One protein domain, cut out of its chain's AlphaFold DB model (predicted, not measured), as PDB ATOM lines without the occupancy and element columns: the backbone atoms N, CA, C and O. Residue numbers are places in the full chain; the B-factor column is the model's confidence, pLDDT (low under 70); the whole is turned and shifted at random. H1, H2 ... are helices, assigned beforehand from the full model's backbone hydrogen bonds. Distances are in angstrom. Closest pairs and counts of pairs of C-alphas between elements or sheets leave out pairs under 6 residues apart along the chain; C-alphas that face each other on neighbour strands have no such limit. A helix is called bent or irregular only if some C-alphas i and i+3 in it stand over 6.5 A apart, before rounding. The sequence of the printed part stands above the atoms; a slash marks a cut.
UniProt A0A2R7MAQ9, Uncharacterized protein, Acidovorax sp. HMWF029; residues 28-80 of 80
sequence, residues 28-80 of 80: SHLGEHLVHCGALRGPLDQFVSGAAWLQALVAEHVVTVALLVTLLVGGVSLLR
ATOM      1  N   SER A  28       6.484 -56.033  15.998       80.12
ATOM      2  CA  SER A  28       5.126 -56.513  15.708       80.12
ATOM      3  C   SER A  28       4.174 -55.382  15.322       80.12
ATOM      4  O   SER A  28       3.422 -55.521  14.361       80.12
ATOM      5  N   HIS A  29       4.254 -54.241  16.012       81.62
ATOM      6  CA  HIS A  29       3.409 -53.084  15.722       81.62
ATOM      7  C   HIS A  29       3.755 -52.455  14.363       81.62
ATOM      8  O   HIS A  29       2.871 -52.099  13.584       81.62
ATOM      9  N   LEU A  30       5.048 -52.378  14.033       80.88
ATOM     10  CA  LEU A  30       5.499 -51.929  12.719       80.88
ATOM     11  C   LEU A  30       5.043 -52.890  11.612       80.88
ATOM     12  O   LEU A  30       4.583 -52.436  10.566       80.88
ATOM     13  N   GLY A  31       5.127 -54.203  11.845       81.62
ATOM     14  CA  GLY A  31       4.641 -55.219  10.913       81.62
ATOM     15  C   GLY A  31       3.145 -55.083  10.624       81.62
ATOM     16  O   GLY A  31       2.745 -55.075   9.461       81.62
ATOM     17  N   GLU A  32       2.326 -54.897  11.659       86.00
ATOM     18  CA  GLU A  32       0.881 -54.684  11.516       86.00
ATOM     19  C   GLU A  32       0.568 -53.411  10.715       86.00
ATOM     20  O   GLU A  32      -0.230 -53.437   9.773       86.00
ATOM     21  N   HIS A  33       1.274 -52.315  11.005       84.88
ATOM     22  CA  HIS A  33       1.122 -51.063  10.270       84.88
ATOM     23  C   HIS A  33       1.556 -51.191   8.802       84.88
ATOM     24  O   HIS A  33       0.894 -50.665   7.910       84.88
ATOM     25  N   LEU A  34       2.643 -51.915   8.518       81.69
ATOM     26  CA  LEU A  34       3.103 -52.165   7.150       81.69
ATOM     27  C   LEU A  34       2.129 -53.045   6.364       81.69
ATOM     28  O   LEU A  34       1.900 -52.773   5.187       81.69
ATOM     29  N   VAL A  35       1.521 -54.049   6.998       84.25
ATOM     30  CA  VAL A  35       0.470 -54.870   6.376       84.25
ATOM     31  C   VAL A  35      -0.760 -54.018   6.075       84.25
ATOM     32  O   VAL A  35      -1.284 -54.079   4.962       84.25
ATOM     33  N   HIS A  36      -1.183 -53.172   7.015       81.12
ATOM     34  CA  HIS A  36      -2.316 -52.274   6.814       81.12
ATOM     35  C   HIS A  36      -2.041 -51.248   5.703       81.12
ATOM     36  O   HIS A  36      -2.810 -51.141   4.748       81.12
ATOM     37  N   CYS A  37      -0.901 -50.554   5.749       80.31
ATOM     38  CA  CYS A  37      -0.487 -49.635   4.690       80.31
ATOM     39  C   CYS A  37      -0.317 -50.341   3.341       80.31
ATOM     40  O   CYS A  37      -0.701 -49.788   2.312       80.31
ATOM     41  N   GLY A  38       0.230 -51.558   3.327       77.06
ATOM     42  CA  GLY A  38       0.382 -52.375   2.126       77.06
ATOM     43  C   GLY A  38      -0.961 -52.766   1.513       77.06
ATOM     44  O   GLY A  38      -1.125 -52.670   0.298       77.06
ATOM     45  N   ALA A  39      -1.949 -53.110   2.342       77.88
ATOM     46  CA  ALA A  39      -3.303 -53.430   1.900       77.88
ATOM     47  C   ALA A  39      -4.010 -52.227   1.253       77.88
ATOM     48  O   ALA A  39      -4.730 -52.404   0.274       77.88
ATOM     49  N   LEU A  40      -3.772 -51.005   1.743       72.75
ATOM     50  CA  LEU A  40      -4.281 -49.787   1.100       72.75
ATOM     51  C   LEU A  40      -3.487 -49.408  -0.160       72.75
ATOM     52  O   LEU A  40      -4.048 -48.840  -1.098       72.75
ATOM     53  N   ARG A  41      -2.187 -49.718  -0.198       77.06
ATOM     54  CA  ARG A  41      -1.305 -49.378  -1.320       77.06
ATOM     55  C   ARG A  41      -1.483 -50.305  -2.518       77.06
ATOM     56  O   ARG A  41      -1.414 -49.824  -3.639       77.06
ATOM     57  N   GLY A  42      -1.748 -51.592  -2.296       75.94
ATOM     58  CA  GLY A  42      -1.897 -52.595  -3.357       75.94
ATOM     59  C   GLY A  42      -2.939 -52.225  -4.424       75.94
ATOM     60  O   GLY A  42      -2.586 -52.167  -5.600       75.94
ATOM     61  N   PRO A  43      -4.193 -51.906  -4.052       76.81
ATOM     62  CA  PRO A  43      -5.215 -51.479  -5.008       76.81
ATOM     63  C   PRO A  43      -4.810 -50.209  -5.761       76.81
ATOM     64  O   PRO A  43      -5.009 -50.100  -6.966       76.81
ATOM     65  N   LEU A  44      -4.209 -49.254  -5.053       78.19
ATOM     66  CA  LEU A  44      -3.774 -47.980  -5.617       78.19
ATOM     67  C   LEU A  44      -2.653 -48.177  -6.647       78.19
ATOM     68  O   LEU A  44      -2.681 -47.572  -7.713       78.19
ATOM     69  N   ASP A  45      -1.720 -49.080  -6.366       79.06
ATOM     70  CA  ASP A  45      -0.630 -49.454  -7.267       79.06
ATOM     71  C   ASP A  45      -1.146 -50.200  -8.512       79.06
ATOM     72  O   ASP A  45      -0.713 -49.938  -9.637       79.06
ATOM     73  N   GLN A  46      -2.162 -51.055  -8.350       78.69
ATOM     74  CA  GLN A  46      -2.864 -51.693  -9.471       78.69
ATOM     75  C   GLN A  46      -3.585 -50.673 -10.363       78.69
ATOM     76  O   GLN A  46      -3.509 -50.762 -11.588       78.69
ATOM     77  N   PHE A  47      -4.248 -49.674  -9.776       79.75
ATOM     78  CA  PHE A  47      -4.878 -48.605 -10.553       79.75
ATOM     79  C   PHE A  47      -3.852 -47.741 -11.287       79.75
ATOM     80  O   PHE A  47      -4.047 -47.436 -12.461       79.75
ATOM     81  N   VAL A  48      -2.758 -47.362 -10.623       83.44
ATOM     82  CA  VAL A  48      -1.710 -46.524 -11.221       83.44
ATOM     83  C   VAL A  48      -0.997 -47.261 -12.355       83.44
ATOM     84  O   VAL A  48      -0.809 -46.690 -13.428       83.44
ATOM     85  N   SER A  49      -0.658 -48.538 -12.168       79.94
ATOM     86  CA  SER A  49      -0.052 -49.364 -13.220       79.94
ATOM     87  C   SER A  49      -1.006 -49.604 -14.395       79.94
ATOM     88  O   SER A  49      -0.597 -49.480 -15.552       79.94
ATOM     89  N   GLY A  50      -2.289 -49.860 -14.123       79.88
ATOM     90  CA  GLY A  50      -3.317 -49.985 -15.155       79.88
ATOM     91  C   GLY A  50      -3.515 -48.692 -15.951       79.88
ATOM     92  O   GLY A  50      -3.576 -48.723 -17.180       79.88
ATOM     93  N   ALA A  51      -3.546 -47.544 -15.268       81.75
ATOM     94  CA  ALA A  51      -3.627 -46.232 -15.903       81.75
ATOM     95  C   ALA A  51      -2.399 -45.942 -16.777       81.75
ATOM     96  O   ALA A  51      -2.555 -45.476 -17.903       81.75
ATOM     97  N   ALA A  52      -1.194 -46.279 -16.308       81.88
ATOM     98  CA  ALA A  52       0.032 -46.126 -17.086       81.88
ATOM     99  C   ALA A  52       0.031 -47.004 -18.352       81.88
ATOM    100  O   ALA A  52       0.430 -46.541 -19.421       81.88
ATOM    101  N   TRP A  53      -0.462 -48.244 -18.261       80.44
ATOM    102  CA  TRP A  53      -0.596 -49.137 -19.417       80.44
ATOM    103  C   TRP A  53      -1.605 -48.610 -20.443       80.44
ATOM    104  O   TRP A  53      -1.295 -48.540 -21.634       80.44
ATOM    105  N   LEU A  54      -2.783 -48.168 -19.987       79.94
ATOM    106  CA  LEU A  54      -3.780 -47.535 -20.854       79.94
ATOM    107  C   LEU A  54      -3.222 -46.274 -21.508       79.94
ATOM    108  O   LEU A  54      -3.411 -46.068 -22.702       79.94
ATOM    109  N   GLN A  55      -2.500 -45.452 -20.749       79.94
ATOM    110  CA  GLN A  55      -1.875 -44.246 -21.268       79.94
ATOM    111  C   GLN A  55      -0.835 -44.563 -22.347       79.94
ATOM    112  O   GLN A  55      -0.798 -43.863 -23.354       79.94
ATOM    113  N   ALA A  56      -0.031 -45.617 -22.185       79.19
ATOM    114  CA  ALA A  56       0.923 -46.053 -23.203       79.19
ATOM    115  C   ALA A  56       0.218 -46.524 -24.489       79.19
ATOM    116  O   ALA A  56       0.599 -46.126 -25.588       79.19
ATOM    117  N   LEU A  57      -0.857 -47.303 -24.348       76.38
ATOM    118  CA  LEU A  57      -1.640 -47.816 -25.474       76.38
ATOM    119  C   LEU A  57      -2.356 -46.682 -26.224       76.38
ATOM    120  O   LEU A  57      -2.343 -46.628 -27.455       76.38
ATOM    121  N   VAL A  58      -2.925 -45.730 -25.477       76.00
ATOM    122  CA  VAL A  58      -3.515 -44.511 -26.034       76.00
ATOM    123  C   VAL A  58      -2.450 -43.663 -26.710       76.00
ATOM    124  O   VAL A  58      -2.706 -43.204 -27.810       76.00
ATOM    125  N   ALA A  59      -1.269 -43.468 -26.118       75.06
ATOM    126  CA  ALA A  59      -0.217 -42.628 -26.695       75.06
ATOM    127  C   ALA A  59       0.226 -43.105 -28.088       75.06
ATOM    128  O   ALA A  59       0.486 -42.281 -28.962       75.06
ATOM    129  N   GLU A  60       0.256 -44.417 -28.317       74.75
ATOM    130  CA  GLU A  60       0.571 -44.989 -29.628       74.75
ATOM    131  C   GLU A  60      -0.607 -44.876 -30.621       74.75
ATOM    132  O   GLU A  60      -0.397 -44.705 -31.820       74.75
ATOM    133  N   HIS A  61      -1.853 -44.900 -30.133       80.94
ATOM    134  CA  HIS A  61      -3.063 -45.005 -30.960       80.94
ATOM    135  C   HIS A  61      -4.100 -43.898 -30.700       80.94
ATOM    136  O   HIS A  61      -5.303 -44.128 -30.841       80.94
ATOM    137  N   VAL A  62      -3.657 -42.683 -30.349       77.88
ATOM    138  CA  VAL A  62      -4.532 -41.592 -29.864       77.88
ATOM    139  C   VAL A  62      -5.685 -41.327 -30.826       77.88
ATOM    140  O   VAL A  62      -6.835 -41.228 -30.405       77.88
ATOM    141  N   VAL A  63      -5.388 -41.245 -32.126       79.56
ATOM    142  CA  VAL A  63      -6.378 -40.936 -33.168       79.56
ATOM    143  C   VAL A  63      -7.418 -42.049 -33.287       79.56
ATOM    144  O   VAL A  63      -8.614 -41.771 -33.311       79.56
ATOM    145  N   THR A  64      -6.982 -43.309 -33.312       82.31
ATOM    146  CA  THR A  64      -7.871 -44.472 -33.428       82.31
ATOM    147  C   THR A  64      -8.756 -44.617 -32.193       82.31
ATOM    148  O   THR A  64      -9.957 -44.852 -32.320       82.31
ATOM    149  N   VAL A  65      -8.190 -44.419 -30.998       82.50
ATOM    150  CA  VAL A  65      -8.940 -44.461 -29.735       82.50
ATOM    151  C   VAL A  65      -9.950 -43.315 -29.666       82.50
ATOM    152  O   VAL A  65     -11.116 -43.552 -29.358       82.50
ATOM    153  N   ALA A  66      -9.549 -42.088 -30.006       86.31
ATOM    154  CA  ALA A  66     -10.452 -40.937 -30.023       86.31
ATOM    155  C   ALA A  66     -11.601 -41.123 -31.028       86.31
ATOM    156  O   ALA A  66     -12.757 -40.831 -30.706       86.31
ATOM    157  N   LEU A  67     -11.307 -41.658 -32.218       88.69
ATOM    158  CA  LEU A  67     -12.314 -41.970 -33.230       88.69
ATOM    159  C   LEU A  67     -13.307 -43.022 -32.716       88.69
ATOM    160  O   LEU A  67     -14.514 -42.821 -32.830       88.69
ATOM    161  N   LEU A  68     -12.814 -44.104 -32.106       89.62
ATOM    162  CA  LEU A  68     -13.645 -45.173 -31.549       89.62
ATOM    163  C   LEU A  68     -14.573 -44.655 -30.441       89.62
ATOM    164  O   LEU A  68     -15.768 -44.953 -30.447       89.62
ATOM    165  N   VAL A  69     -14.044 -43.842 -29.519       89.88
ATOM    166  CA  VAL A  69     -14.827 -43.221 -28.438       89.88
ATOM    167  C   VAL A  69     -15.908 -42.310 -29.011       89.88
ATOM    168  O   VAL A  69     -17.067 -42.399 -28.608       89.88
ATOM    169  N   THR A  70     -15.557 -41.479 -29.991       90.88
ATOM    170  CA  THR A  70     -16.512 -40.576 -30.650       90.88
ATOM    171  C   THR A  70     -17.616 -41.360 -31.358       90.88
ATOM    172  O   THR A  70     -18.788 -41.001 -31.257       90.88
ATOM    173  N   LEU A  71     -17.265 -42.465 -32.024       92.56
ATOM    174  CA  LEU A  71     -18.219 -43.325 -32.720       92.56
ATOM    175  C   LEU A  71     -19.168 -44.038 -31.747       92.56
ATOM    176  O   LEU A  71     -20.364 -44.117 -32.016       92.56
ATOM    177  N   LEU A  72     -18.662 -44.509 -30.605       92.56
ATOM    178  CA  LEU A  72     -19.472 -45.118 -29.546       92.56
ATOM    179  C   LEU A  72     -20.454 -44.114 -28.944       92.56
ATOM    180  O   LEU A  72     -21.644 -44.403 -28.853       92.56
ATOM    181  N   VAL A  73     -19.979 -42.923 -28.571       91.69
ATOM    182  CA  VAL A  73     -20.831 -41.870 -27.994       91.69
ATOM    183  C   VAL A  73     -21.879 -41.405 -29.004       91.69
ATOM    184  O   VAL A  73     -23.058 -41.293 -28.659       91.69
ATOM    185  N   GLY A  74     -21.475 -41.185 -30.257       90.62
ATOM    186  CA  GLY A  74     -22.387 -40.837 -31.343       90.62
ATOM    187  C   GLY A  74     -23.423 -41.932 -31.591       90.62
ATOM    188  O   GLY A  74     -24.614 -41.648 -31.626       90.62
ATOM    189  N   GLY A  75     -22.993 -43.192 -31.675       92.81
ATOM    190  CA  GLY A  75     -23.876 -44.339 -31.878       92.81
ATOM    191  C   GLY A  75     -24.886 -44.520 -30.747       92.81
ATOM    192  O   GLY A  75     -26.074 -44.666 -31.010       92.81
ATOM    193  N   VAL A  76     -24.448 -44.435 -29.487       91.06
ATOM    194  CA  VAL A  76     -25.340 -44.503 -28.315       91.06
ATOM    195  C   VAL A  76     -26.338 -43.344 -28.303       91.06
ATOM    196  O   VAL A  76     -27.496 -43.549 -27.956       91.06
ATOM    197  N   SER A  77     -25.916 -42.146 -28.708       83.75
ATOM    198  CA  SER A  77     -26.800 -40.975 -28.777       83.75
ATOM    199  C   SER A  77     -27.831 -41.075 -29.904       83.75
ATOM    200  O   SER A  77     -28.906 -40.510 -29.779       83.75
ATOM    201  N   LEU A  78     -27.512 -41.783 -30.992       85.50
ATOM    202  CA  LEU A  78     -28.428 -42.035 -32.111       85.50
ATOM    203  C   LEU A  78     -29.387 -43.206 -31.849       85.50
ATOM    204  O   LEU A  78     -30.444 -43.282 -32.468       85.50
ATOM    205  N   LEU A  79     -29.009 -44.132 -30.962       82.00
ATOM    206  CA  LEU A  79     -29.820 -45.280 -30.538       82.00
ATOM    207  C   LEU A  79     -30.790 -44.953 -29.389       82.00
ATOM    208  O   LEU A  79     -31.567 -45.823 -28.990       82.00
ATOM    209  N   ARG A  80     -30.713 -43.744 -28.834       62.50
ATOM    210  CA  ARG A  80     -31.529 -43.264 -27.719       62.50
ATOM    211  C   ARG A  80     -32.583 -42.282 -28.211       62.50
ATOM    212  O   ARG A  80     -33.705 -42.346 -27.663       62.50
TER     213      ARG A  80
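This is residues 28 to 80 of the 80 residues of an uncharacterized protein of Acidovorax sp. HMWF029 (UniProt A0A2R7MAQ9). Two helices make an open L: the long H1 forms one arm, the shorter H2 forms the other, and they meet near their ends at a tight corner around His 61. H1 has a kink of 34 degrees near residue 41, and the two arms lie nearly in one flat layer, with no packed core. The printed part has 53 residues with two named helices, H1 then H2 along the chain, and no named strand; the class is all helix. The whole is extended, with a radius of gyration of the C-alphas of 19.3 A and spans of 59 by 30 by 5 A.

Find C-alpha 28 at (5.126, -56.513, 15.708); from there H1, residues 28 to 60, runs 47.0 A to C-alpha 60 at (0.571, -44.989, -29.628). H1 is neither bent nor irregular, but only just: C-alphas 40 and 43 are 6.4 A apart. Past His 61, H2, residues 62 to 78, runs 24.0 A to C-alpha 78 at (-28.428, -42.035, -32.111).

Start from H1 and look toward H2: their lines are about perpendicular, at 88 degrees. The two are close but not clearly touching, with 1 pair of C-alphas within 8 A, those of Val 58 and Val 65, 6.6 A apart. Their centres are 30.1 A apart. In H2 every O i to N i+4 pair is within hydrogen-bond range; in H1, 27 of 29 are.

Look to Ser 28 and Leu 78 for the two C-alphas farthest apart, at 60.2 A. Residues 28 to 56, 59 to 64 and 67 to 80 stand free. The printed part has no cut, its one link between helices is tight, and it ends at Arg 80, the chain's last residue. The mean pLDDT of the printed part of this model is 81.8, and residue 80 alone is under 70.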